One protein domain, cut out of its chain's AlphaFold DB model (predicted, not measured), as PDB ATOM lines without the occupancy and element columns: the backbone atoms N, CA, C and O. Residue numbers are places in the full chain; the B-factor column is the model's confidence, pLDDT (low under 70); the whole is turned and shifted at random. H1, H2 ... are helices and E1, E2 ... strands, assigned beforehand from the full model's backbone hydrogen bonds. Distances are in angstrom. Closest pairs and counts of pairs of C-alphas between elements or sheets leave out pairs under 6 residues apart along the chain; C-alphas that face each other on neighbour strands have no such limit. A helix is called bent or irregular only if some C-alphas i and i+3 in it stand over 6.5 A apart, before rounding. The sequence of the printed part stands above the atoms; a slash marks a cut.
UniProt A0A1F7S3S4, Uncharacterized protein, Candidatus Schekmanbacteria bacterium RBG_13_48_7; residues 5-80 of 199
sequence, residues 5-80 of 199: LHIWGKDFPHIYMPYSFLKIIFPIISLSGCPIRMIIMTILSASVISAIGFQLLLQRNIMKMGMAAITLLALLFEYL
ATOM      1  N   LEU A   5     171.840 137.574  81.504       64.25
ATOM      2  CA  LEU A   5     170.647 137.175  80.774       64.25
ATOM      3  C   LEU A   5     170.994 136.985  79.290       64.25
ATOM      4  O   LEU A   5     171.466 137.915  78.638       64.25
ATOM      5  N   HIS A   6     170.723 135.793  78.762       64.69
ATOM      6  CA  HIS A   6     170.834 135.496  77.335       64.69
ATOM      7  C   HIS A   6     169.423 135.367  76.757       64.69
ATOM      8  O   HIS A   6     168.704 134.428  77.101       64.69
ATOM      9  N   ILE A   7     169.022 136.293  75.885       69.75
ATOM     10  CA  ILE A   7     167.773 136.193  75.112       69.75
ATOM     11  C   ILE A   7     168.171 136.100  73.641       69.75
ATOM     12  O   ILE A   7     168.873 136.974  73.138       69.75
ATOM     13  N   TRP A   8     167.749 135.030  72.955       64.81
ATOM     14  CA  TRP A   8     168.040 134.810  71.526       64.81
ATOM     15  C   TRP A   8     169.532 134.934  71.157       64.81
ATOM     16  O   TRP A   8     169.894 135.506  70.132       64.81
ATOM     17  N   GLY A   9     170.422 134.422  72.014       63.59
ATOM     18  CA  GLY A   9     171.869 134.458  71.770       63.59
ATOM     19  C   GLY A   9     172.504 135.850  71.865       63.59
ATOM     20  O   GLY A   9     173.679 135.993  71.542       63.59
ATOM     21  N   LYS A  10     171.755 136.870  72.304       67.00
ATOM     22  CA  LYS A  10     172.291 138.184  72.666       67.00
ATOM     23  C   LYS A  10     172.424 138.296  74.177       67.00
ATOM     24  O   LYS A  10     171.502 137.959  74.928       67.00
ATOM     25  N   ASP A  11     173.575 138.804  74.590       71.38
ATOM     26  CA  ASP A  11     173.914 139.008  75.988       71.38
ATOM     27  C   ASP A  11     173.367 140.364  76.435       71.38
ATOM     28  O   ASP A  11     173.677 141.397  75.838       71.38
ATOM     29  N   PHE A  12     172.560 140.370  77.496       71.00
ATOM     30  CA  PHE A  12     172.060 141.588  78.136       71.00
ATOM     31  C   PHE A  12     172.768 141.782  79.486       71.00
ATOM     32  O   PHE A  12     172.224 141.419  80.532       71.00
ATOM     33  N   PRO A  13     173.988 142.354  79.500       65.06
ATOM     34  CA  PRO A  13     174.808 142.476  80.709       65.06
ATOM     35  C   PRO A  13     174.239 143.443  81.757       65.06
ATOM     36  O   PRO A  13     174.663 143.404  82.906       65.06
ATOM     37  N   HIS A  14     173.282 144.298  81.385       66.38
ATOM     38  CA  HIS A  14     172.701 145.306  82.279       66.38
ATOM     39  C   HIS A  14     171.580 144.772  83.184       66.38
ATOM     40  O   HIS A  14     171.133 145.483  84.081       66.38
ATOM     41  N   ILE A  15     171.120 143.535  82.971       70.75
ATOM     42  CA  ILE A  15     170.091 142.918  83.813       70.75
ATOM     43  C   ILE A  15     170.786 141.992  84.807       70.75
ATOM     44  O   ILE A  15     171.193 140.877  84.473       70.75
ATOM     45  N   TYR A  16     170.930 142.470  86.043       66.88
ATOM     46  CA  TYR A  16     171.474 141.674  87.135       66.88
ATOM     47  C   TYR A  16     170.506 140.547  87.490       66.88
ATOM     48  O   TYR A  16     169.429 140.771  88.039       66.88
ATOM     49  N   MET A  17     170.909 139.315  87.191       73.38
ATOM     50  CA  MET A  17     170.160 138.130  87.598       73.38
ATOM     51  C   MET A  17     170.282 137.918  89.118       73.38
ATOM     52  O   MET A  17     171.321 138.259  89.693       73.38
ATOM     53  N   PRO A  18     169.296 137.285  89.788       73.12
ATOM     54  CA  PRO A  18     169.359 136.977  91.226       73.12
ATOM     55  C   PRO A  18     170.650 136.248  91.638       73.12
ATOM     56  O   PRO A  18     171.185 136.446  92.727       73.12
ATOM     57  N   TYR A  19     171.205 135.456  90.718       66.12
ATOM     58  CA  TYR A  19     172.484 134.771  90.878       66.12
ATOM     59  C   TYR A  19     173.679 135.728  91.084       66.12
ATOM     60  O   TYR A  19     174.604 135.413  91.834       66.12
ATOM     61  N   SER A  20     173.663 136.909  90.463       70.75
ATOM     62  CA  SER A  20     174.713 137.924  90.607       70.75
ATOM     63  C   SER A  20     174.738 138.516  92.017       70.75
ATOM     64  O   SER A  20     175.817 138.709  92.571       70.75
ATOM     65  N   PHE A  21     173.571 138.700  92.644       72.56
ATOM     66  CA  PHE A  21     173.482 139.099  94.051       72.56
ATOM     67  C   PHE A  21     173.995 138.004  94.992       72.56
ATOM     68  O   PHE A  21     174.753 138.287  95.915       72.56
ATOM     69  N   LEU A  22     173.666 136.739  94.720       71.56
ATOM     70  CA  LEU A  22     174.144 135.615  95.529       71.56
ATOM     71  C   LEU A  22     175.677 135.479  95.487       71.56
ATOM     72  O   LEU A  22     176.297 135.170  96.502       71.56
ATOM     73  N   LYS A  23     176.296 135.777  94.336       70.75
ATOM     74  CA  LYS A  23     177.758 135.805  94.181       70.75
ATOM     75  C   LYS A  23     178.422 136.907  95.017       70.75
ATOM     76  O   LYS A  23     179.542 136.705  95.477       70.75
ATOM     77  N   ILE A  24     177.745 138.042  95.215       74.31
ATOM     78  CA  ILE A  24     178.225 139.145  96.065       74.31
ATOM     79  C   ILE A  24     178.148 138.751  97.546       74.31
ATOM     80  O   ILE A  24     179.087 139.006  98.294       74.31
ATOM     81  N   ILE A  25     177.056 138.104  97.962       78.75
ATOM     82  CA  ILE A  25     176.815 137.751  99.370       78.75
ATOM     83  C   ILE A  25     177.664 136.543  99.806       78.75
ATOM     84  O   ILE A  25     178.174 136.520 100.923       78.75
ATOM     85  N   PHE A  26     177.856 135.548  98.932       75.88
ATOM     86  CA  PHE A  26     178.575 134.310  99.251       75.88
ATOM     87  C   PHE A  26     179.745 134.059  98.282       75.88
ATOM     88  O   PHE A  26     179.618 133.277  97.332       75.88
ATOM     89  N   PRO A  27     180.931 134.647  98.533       68.81
ATOM     90  CA  PRO A  27     182.090 134.508  97.647       68.81
ATOM     91  C   PRO A  27     182.595 133.057  97.521       68.81
ATOM     92  O   PRO A  27     183.196 132.707  96.506       68.81
ATOM     93  N   ILE A  28     182.279 132.174  98.477       70.12
ATOM     94  CA  ILE A  28     182.599 130.732  98.427       70.12
ATOM     95  C   ILE A  28     181.963 130.046  97.203       70.12
ATOM     96  O   ILE A  28     182.558 129.138  96.622       70.12
ATOM     97  N   ILE A  29     180.803 130.523  96.735       66.56
ATOM     98  CA  ILE A  29     180.131 129.985  95.538       66.56
ATOM     99  C   ILE A  29     180.999 130.193  94.290       66.56
ATOM    100  O   ILE A  29     181.013 129.349  93.397       66.56
ATOM    101  N   SER A  30     181.775 131.281  94.248       62.66
ATOM    102  CA  SER A  30     182.718 131.535  93.156       62.66
ATOM    103  C   SER A  30     183.970 130.649  93.217       62.66
ATOM    104  O   SER A  30     184.528 130.327  92.169       62.66
ATOM    105  N   LEU A  31     184.368 130.192  94.413       64.69
ATOM    106  CA  LEU A  31     185.477 129.250  94.602       64.69
ATOM    107  C   LEU A  31     185.108 127.802  94.256       64.69
ATOM    108  O   LEU A  31     185.980 127.028  93.868       64.69
ATOM    109  N   SER A  32     183.831 127.425  94.359       63.09
ATOM    110  CA  SER A  32     183.372 126.051  94.110       63.09
ATOM    111  C   SER A  32     183.434 125.620  92.630       63.09
ATOM    112  O   SER A  32     183.128 124.466  92.310       63.09
ATOM    113  N   GLY A  33     183.819 126.509  91.710       72.06
ATOM    114  CA  GLY A  33     183.906 126.211  90.281       72.06
ATOM    115  C   GLY A  33     182.530 126.189  89.612       72.06
ATOM    116  O   GLY A  33     181.847 127.205  89.601       72.06
ATOM    117  N   CYS A  34     182.131 125.055  89.017       66.75
ATOM    118  CA  CYS A  34     180.863 124.907  88.288       66.75
ATOM    119  C   CYS A  34     179.688 124.626  89.251       66.75
ATOM    120  O   CYS A  34     179.534 123.475  89.679       66.75
ATOM    121  N   PRO A  35     178.794 125.600  89.523       69.81
ATOM    122  CA  PRO A  35     177.687 125.437  90.475       69.81
ATOM    123  C   PRO A  35     176.700 124.341  90.064       69.81
ATOM    124  O   PRO A  35     175.998 123.787  90.902       69.81
ATOM    125  N   ILE A  36     176.684 123.982  88.775       72.12
ATOM    126  CA  ILE A  36     175.817 122.943  88.222       72.12
ATOM    127  C   ILE A  36     176.015 121.581  88.901       72.12
ATOM    128  O   ILE A  36     175.085 120.790  88.950       72.12
ATOM    129  N   ARG A  37     177.187 121.310  89.494       74.56
ATOM    130  CA  ARG A  37     177.423 120.061  90.241       74.56
ATOM    131  C   ARG A  37     176.589 119.969  91.520       74.56
ATOM    132  O   ARG A  37     176.263 118.870  91.949       74.56
ATOM    133  N   MET A  38     176.214 121.107  92.104       79.69
ATOM    134  CA  MET A  38     175.382 121.166  93.310       79.69
ATOM    135  C   MET A  38     173.881 121.080  93.003       79.69
ATOM    136  O   MET A  38     173.078 120.990  93.932       79.69
ATOM    137  N   ILE A  39     173.488 121.050  91.720       84.69
ATOM    138  CA  ILE A  39     172.075 121.045  91.320       84.69
ATOM    139  C   ILE A  39     171.321 119.821  91.862       84.69
ATOM    140  O   ILE A  39     170.132 119.902  92.159       84.69
ATOM    141  N   ILE A  40     172.024 118.705  92.074       85.00
ATOM    142  CA  ILE A  40     171.445 117.470  92.612       85.00
ATOM    143  C   ILE A  40     170.879 117.704  94.019       85.00
ATOM    144  O   ILE A  40     169.752 117.302  94.297       85.00
ATOM    145  N   MET A  41     171.603 118.423  94.884       86.94
ATOM    146  CA  MET A  41     171.145 118.721  96.248       86.94
ATOM    147  C   MET A  41     169.910 119.624  96.236       86.94
ATOM    148  O   MET A  41     168.977 119.428  97.020       86.94
ATOM    149  N   THR A  42     169.877 120.592  95.313       86.62
ATOM    150  CA  THR A  42     168.739 121.504  95.165       86.62
ATOM    151  C   THR A  42     167.507 120.787  94.623       86.62
ATOM    152  O   THR A  42     166.421 120.983  95.157       86.62
ATOM    153  N   ILE A  43     167.675 119.905  93.630       90.31
ATOM    154  CA  ILE A  43     166.582 119.102  93.071       90.31
ATOM    155  C   ILE A  43     166.045 118.140  94.131       90.31
ATOM    156  O   ILE A  43     164.831 118.019  94.270       90.31
ATOM    157  N   LEU A  44     166.915 117.501  94.919       91.69
ATOM    158  CA  LEU A  44     166.502 116.602  95.997       91.69
ATOM    159  C   LEU A  44     165.676 117.343  97.055       91.69
ATOM    160  O   LEU A  44     164.574 116.917  97.393       91.69
ATOM    161  N   SER A  45     166.182 118.480  97.532       93.31
ATOM    162  CA  SER A  45     165.493 119.303  98.534       93.31
ATOM    163  C   SER A  45     164.143 119.801  98.010       93.31
ATOM    164  O   SER A  45     163.131 119.688  98.700       93.31
ATOM    165  N   ALA A  46     164.108 120.282  96.763       90.81
ATOM    166  CA  ALA A  46     162.878 120.698  96.103       90.81
ATOM    167  C   ALA A  46     161.884 119.534  95.967       90.81
ATOM    168  O   ALA A  46     160.716 119.703  96.292       90.81
ATOM    169  N   SER A  47     162.351 118.339  95.592       91.00
ATOM    170  CA  SER A  47     161.506 117.146  95.440       91.00
ATOM    171  C   SER A  47     160.838 116.737  96.755       91.00
ATOM    172  O   SER A  47     159.647 116.435  96.764       91.00
ATOM    173  N   VAL A  48     161.568 116.773  97.879       94.12
ATOM    174  CA  VAL A  48     161.014 116.460  99.211       94.12
ATOM    175  C   VAL A  48     159.952 117.484  99.620       94.12
ATOM    176  O   VAL A  48     158.868 117.104 100.061       94.12
ATOM    177  N   ILE A  49     160.226 118.778  99.429       92.44
ATOM    178  CA  ILE A  49     159.267 119.852  99.735       92.44
ATOM    179  C   ILE A  49     158.019 119.726  98.850       92.44
ATOM    180  O   ILE A  49     156.894 119.817  99.351       92.44
ATOM    181  N   SER A  50     158.198 119.458  97.554       89.25
ATOM    182  CA  SER A  50     157.100 119.210  96.621       89.25
ATOM    183  C   SER A  50     156.258 118.007  97.049       89.25
ATOM    184  O   SER A  50     155.035 118.118  97.065       89.25
ATOM    185  N   ALA A  51     156.870 116.893  97.464       89.50
ATOM    186  CA  ALA A  51     156.149 115.702  97.919       89.50
ATOM    187  C   ALA A  51     155.257 115.984  99.142       89.50
ATOM    188  O   ALA A  51     154.084 115.601  99.148       89.50
ATOM    189  N   ILE A  52     155.770 116.716 100.138       90.50
ATOM    190  CA  ILE A  52     154.987 117.138 101.315       90.50
ATOM    191  C   ILE A  52     153.827 118.055 100.889       90.50
ATOM    192  O   ILE A  52     152.695 117.889 101.350       90.50
ATOM    193  N   GLY A  53     154.078 118.994  99.969       87.00
ATOM    194  CA  GLY A  53     153.041 119.864  99.407       87.00
ATOM    195  C   GLY A  53     151.920 119.079  98.719       87.00
ATOM    196  O   GLY A  53     150.739 119.319  98.984       87.00
ATOM    197  N   PHE A  54     152.278 118.087  97.899       86.69
ATOM    198  CA  PHE A  54     151.322 117.193  97.242       86.69
ATOM    199  C   PHE A  54     150.522 116.358  98.250       86.69
ATOM    200  O   PHE A  54     149.303 116.249  98.110       86.69
ATOM    201  N   GLN A  55     151.159 115.837  99.302       86.12
ATOM    202  CA  GLN A  55     150.471 115.094 100.363       86.12
ATOM    203  C   GLN A  55     149.379 115.942 101.038       86.12
ATOM    204  O   GLN A  55     148.261 115.467 101.243       86.12
ATOM    205  N   LEU A  56     149.659 117.219 101.322       84.88
ATOM    206  CA  LEU A  56     148.692 118.142 101.930       84.88
ATOM    207  C   LEU A  56     147.538 118.526 100.988       84.88
ATOM    208  O   LEU A  56     146.415 118.762 101.448       84.88
ATOM    209  N   LEU A  57     147.800 118.608  99.681       81.94
ATOM    210  CA  LEU A  57     146.787 118.882  98.655       81.94
ATOM    211  C   LEU A  57     145.836 117.691  98.456       81.94
ATOM    212  O   LEU A  57     144.632 117.898  98.306       81.94
ATOM    213  N   LEU A  58     146.349 116.461  98.520       80.25
ATOM    214  CA  LEU A  58     145.572 115.238  98.289       80.25
ATOM    215  C   LEU A  58     144.613 114.884  99.441       80.25
ATOM    216  O   LEU A  58     143.582 114.265  99.205       80.25
ATOM    217  N   GLN A  59     144.903 115.295 100.678       74.69
ATOM    218  CA  GLN A  59     144.160 114.841 101.866       74.69
ATOM    219  C   GLN A  59     142.846 115.584 102.161       74.69
ATOM    220  O   GLN A  59     142.128 115.190 103.077       74.69
ATOM    221  N   ARG A  60     142.534 116.693 101.473       67.06
ATOM    222  CA  ARG A  60     141.598 117.688 102.039       67.06
ATOM    223  C   ARG A  60     140.358 118.034 101.219       67.06
ATOM    224  O   ARG A  60     139.396 118.483 101.835       67.06
ATOM    225  N   ASN A  61     140.361 117.926  99.882       77.88
ATOM    226  CA  ASN A  61     139.173 118.254  99.071       77.88
ATOM    227  C   ASN A  61     139.319 117.897  97.577       77.88
ATOM    228  O   ASN A  61     140.426 117.966  97.041       77.88
ATOM    229  N   ILE A  62     138.206 117.659  96.869       81.62
ATOM    230  CA  ILE A  62     138.204 117.323  95.426       81.62
ATOM    231  C   ILE A  62     138.795 118.452  94.560       81.62
ATOM    232  O   ILE A  62     139.536 118.201  93.614       81.62
ATOM    233  N   MET A  63     138.563 119.711  94.955       80.44
ATOM    234  CA  MET A  63     139.140 120.897  94.305       80.44
ATOM    235  C   MET A  63     140.672 120.930  94.409       80.44
ATOM    236  O   MET A  63     141.363 121.277  93.455       80.44
ATOM    237  N   LYS A  64     141.218 120.532  95.564       82.38
ATOM    238  CA  LYS A  64     142.667 120.495  95.809       82.38
ATOM    239  C   LYS A  64     143.334 119.336  95.073       82.38
ATOM    240  O   LYS A  64     144.448 119.485  94.578       82.38
ATOM    241  N   MET A  65     142.614 118.227  94.928       83.44
ATOM    242  CA  MET A  65     143.021 117.112  94.079       83.44
ATOM    243  C   MET A  65     143.089 117.530  92.600       83.44
ATOM    244  O   MET A  65     144.066 117.216  91.923       83.44
ATOM    245  N   GLY A  66     142.123 118.325  92.125       87.00
ATOM    246  CA  GLY A  66     142.158 118.924  90.785       87.00
ATOM    247  C   GLY A  66     143.369 119.841  90.567       87.00
ATOM    248  O   GLY A  66     144.059 119.722  89.557       87.00
ATOM    249  N   MET A  67     143.696 120.701  91.538       84.88
ATOM    250  CA  MET A  67     144.889 121.562  91.469       84.88
ATOM    251  C   MET A  67     146.198 120.763  91.412       84.88
ATOM    252  O   MET A  67     147.095 121.093  90.632       84.88
ATOM    253  N   ALA A  68     146.308 119.703  92.215       86.62
ATOM    254  CA  ALA A  68     147.458 118.803  92.186       86.62
ATOM    255  C   ALA A  68     147.609 118.136  90.808       86.62
ATOM    256  O   ALA A  68     148.702 118.132  90.244       86.62
ATOM    257  N   ALA A  69     146.506 117.649  90.229       87.88
ATOM    258  CA  ALA A  69     146.503 117.052  88.896       87.88
ATOM    259  C   ALA A  69     146.942 118.048  87.811       87.88
ATOM    260  O   ALA A  69     147.793 117.709  86.994       87.88
ATOM    261  N   ILE A  70     146.438 119.287  87.836       91.44
ATOM    262  CA  ILE A  70     146.833 120.341  86.883       91.44
ATOM    263  C   ILE A  70     148.332 120.641  86.986       91.44
ATOM    264  O   ILE A  70     149.006 120.770  85.968       91.44
ATOM    265  N   THR A  71     148.866 120.716  88.207       88.31
ATOM    266  CA  THR A  71     150.288 121.014  88.436       88.31
ATOM    267  C   THR A  71     151.178 119.883  87.918       88.31
ATOM    268  O   THR A  71     152.199 120.137  87.282       88.31
ATOM    269  N   LEU A  72     150.771 118.630  88.135       89.19
ATOM    270  CA  LEU A  72     151.460 117.463  87.587       89.19
ATOM    271  C   LEU A  72     151.422 117.456  86.052       89.19
ATOM    272  O   LEU A  72     152.428 117.171  85.408       89.19
ATOM    273  N   LEU A  73     150.276 117.799  85.464       92.38
ATOM    274  CA  LEU A  73     150.087 117.815  84.016       92.38
ATOM    275  C   LEU A  73     150.911 118.930  83.350       92.38
ATOM    276  O   LEU A  73     151.513 118.702  82.304       92.38
ATOM    277  N   ALA A  74     151.019 120.094  83.997       91.38
ATOM    278  CA  ALA A  74     151.913 121.173  83.579       91.38
ATOM    279  C   ALA A  74     153.391 120.746  83.624       91.38
ATOM    280  O   ALA A  74     154.118 120.980  82.661       91.38
ATOM    281  N   LEU A  75     153.814 120.053  84.689       89.19
ATOM    282  CA  LEU A  75     155.165 119.487  84.791       89.19
ATOM    283  C   LEU A  75     155.447 118.480  83.672       89.19
ATOM    284  O   LEU A  75     156.498 118.541  83.045       89.19
ATOM    285  N   LEU A  76     154.514 117.572  83.384       89.75
ATOM    286  CA  LEU A  76     154.674 116.604  82.293       89.75
ATOM    287  C   LEU A  76     154.814 117.288  80.930       89.75
ATOM    288  O   LEU A  76     155.586 116.827  80.093       89.75
ATOM    289  N   PHE A  77     154.091 118.388  80.716       93.06
ATOM    290  CA  PHE A  77     154.195 119.169  79.489       93.06
ATOM    291  C   PHE A  77     155.538 119.909  79.387       93.06
ATOM    292  O   PHE A  77     156.143 119.930  78.320       93.06
ATOM    293  N   GLU A  78     156.034 120.472  80.491       90.12
ATOM    294  CA  GLU A  78     157.334 121.154  80.546       90.12
ATOM    295  C   GLU A  78     158.513 120.188  80.350       90.12
ATOM    296  O   GLU A  78     159.473 120.510  79.651       90.12
ATOM    297  N   TYR A  79     158.428 118.988  80.927       86.06
ATOM    298  CA  TYR A  79     159.461 117.952  80.821       86.06
ATOM    299  C   TYR A  79     159.323 117.066  79.577       86.06
ATOM    300  O   TYR A  79     160.067 116.090  79.443       86.06
ATOM    301  N   LEU A  80     158.400 117.379  78.661       88.94
ATOM    302  CA  LEU A  80     158.242 116.611  77.435       88.94
ATOM    303  C   LEU A  80     159.551 116.684  76.621       88.94
ATOM    304  O   LEU A  80     159.998 117.781  76.269       88.94
TER     305      LEU A  80
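AT A GLANCE: This is residues 5 to 80 of the 199 residues of an uncharacterized protein of Candidatus Schekmanbacteria bacterium RBG_13_48_7 (UniProt A0A1F7S3S4). A long helix, H3, makes the longest axis; at one end H4 folds back beside it as the second arm of a narrow V that touches only near the turn, and at the other end H2, H1 and a tiny two-strand hairpin, E1 and E2, make an open, loosely joined arm. The middle between the strand hairpin and H4 is empty. The printed part has 76 residues, with two named strands followed by four named helices; the sheet, order E1 - E2, is antiparallel, and the class is mostly helix. The whole is extended, with a radius of gyration of the C-alphas of 17.9 A, and elongated, spanning 46 by 30 by 21 A.

HOW THE PARTS SIT: E1, residues 5 to 7, and E2, residues 10 to 12, form a hairpin, antiparallel at 144 degrees; N 12 and O 5 are 2.9 A apart and N 10 and O 7 are 3.0 A apart, within hydrogen-bond range. H1, residues 18 to 25, is apart from E1. H2, residues 28 to 31, is close to H1 but not clearly touching; their closest C-alphas, of Lys 23 and Ile 29, are 6.4 A apart. H3, residues 35 to 58, is close to H2 but not clearly touching, the closest C-alphas being those of Ile 29 and Pro 35, 7.2 A apart. H4, residues 62 to 78, forms a helical hairpin with H3: they run opposite ways at a shallow tilt of 25 degrees. They touch through residues 54 to 58 and 64 to 68 alone, the closest C-alphas being those of Leu 57 and Lys 64, 5.3 A apart. In H1 and H4 every O i to N i+4 pair is within hydrogen-bond range, in H3 16 of 20; H2 is too short for such a pair.

IN THESE COORDINATES: E1 begins at C-alpha 5 (170.647, 137.175, 80.774). H3 is 34.6 A long from C-alpha 35 (177.687, 125.437, 90.475), with a kink of 29 degrees near residue 42; it is only just irregular, C-alphas 37 and 40 being 6.9 A apart. H4, 24.5 A long, ends at C-alpha 78 (157.334, 121.154, 80.546). H1 measures 11.1 A, E1 and E2 6.4 A each, and H2 5.0 A.

THE WHOLE: The two C-alphas farthest apart, of Leu 31 and Ile 62, are 48.8 A apart. The printed part has no cut, and its links between named elements are tight. Mean pLDDT of the printed part is 79.1; 18 residues are under 70, among them 5 to 10 and 29 to 32.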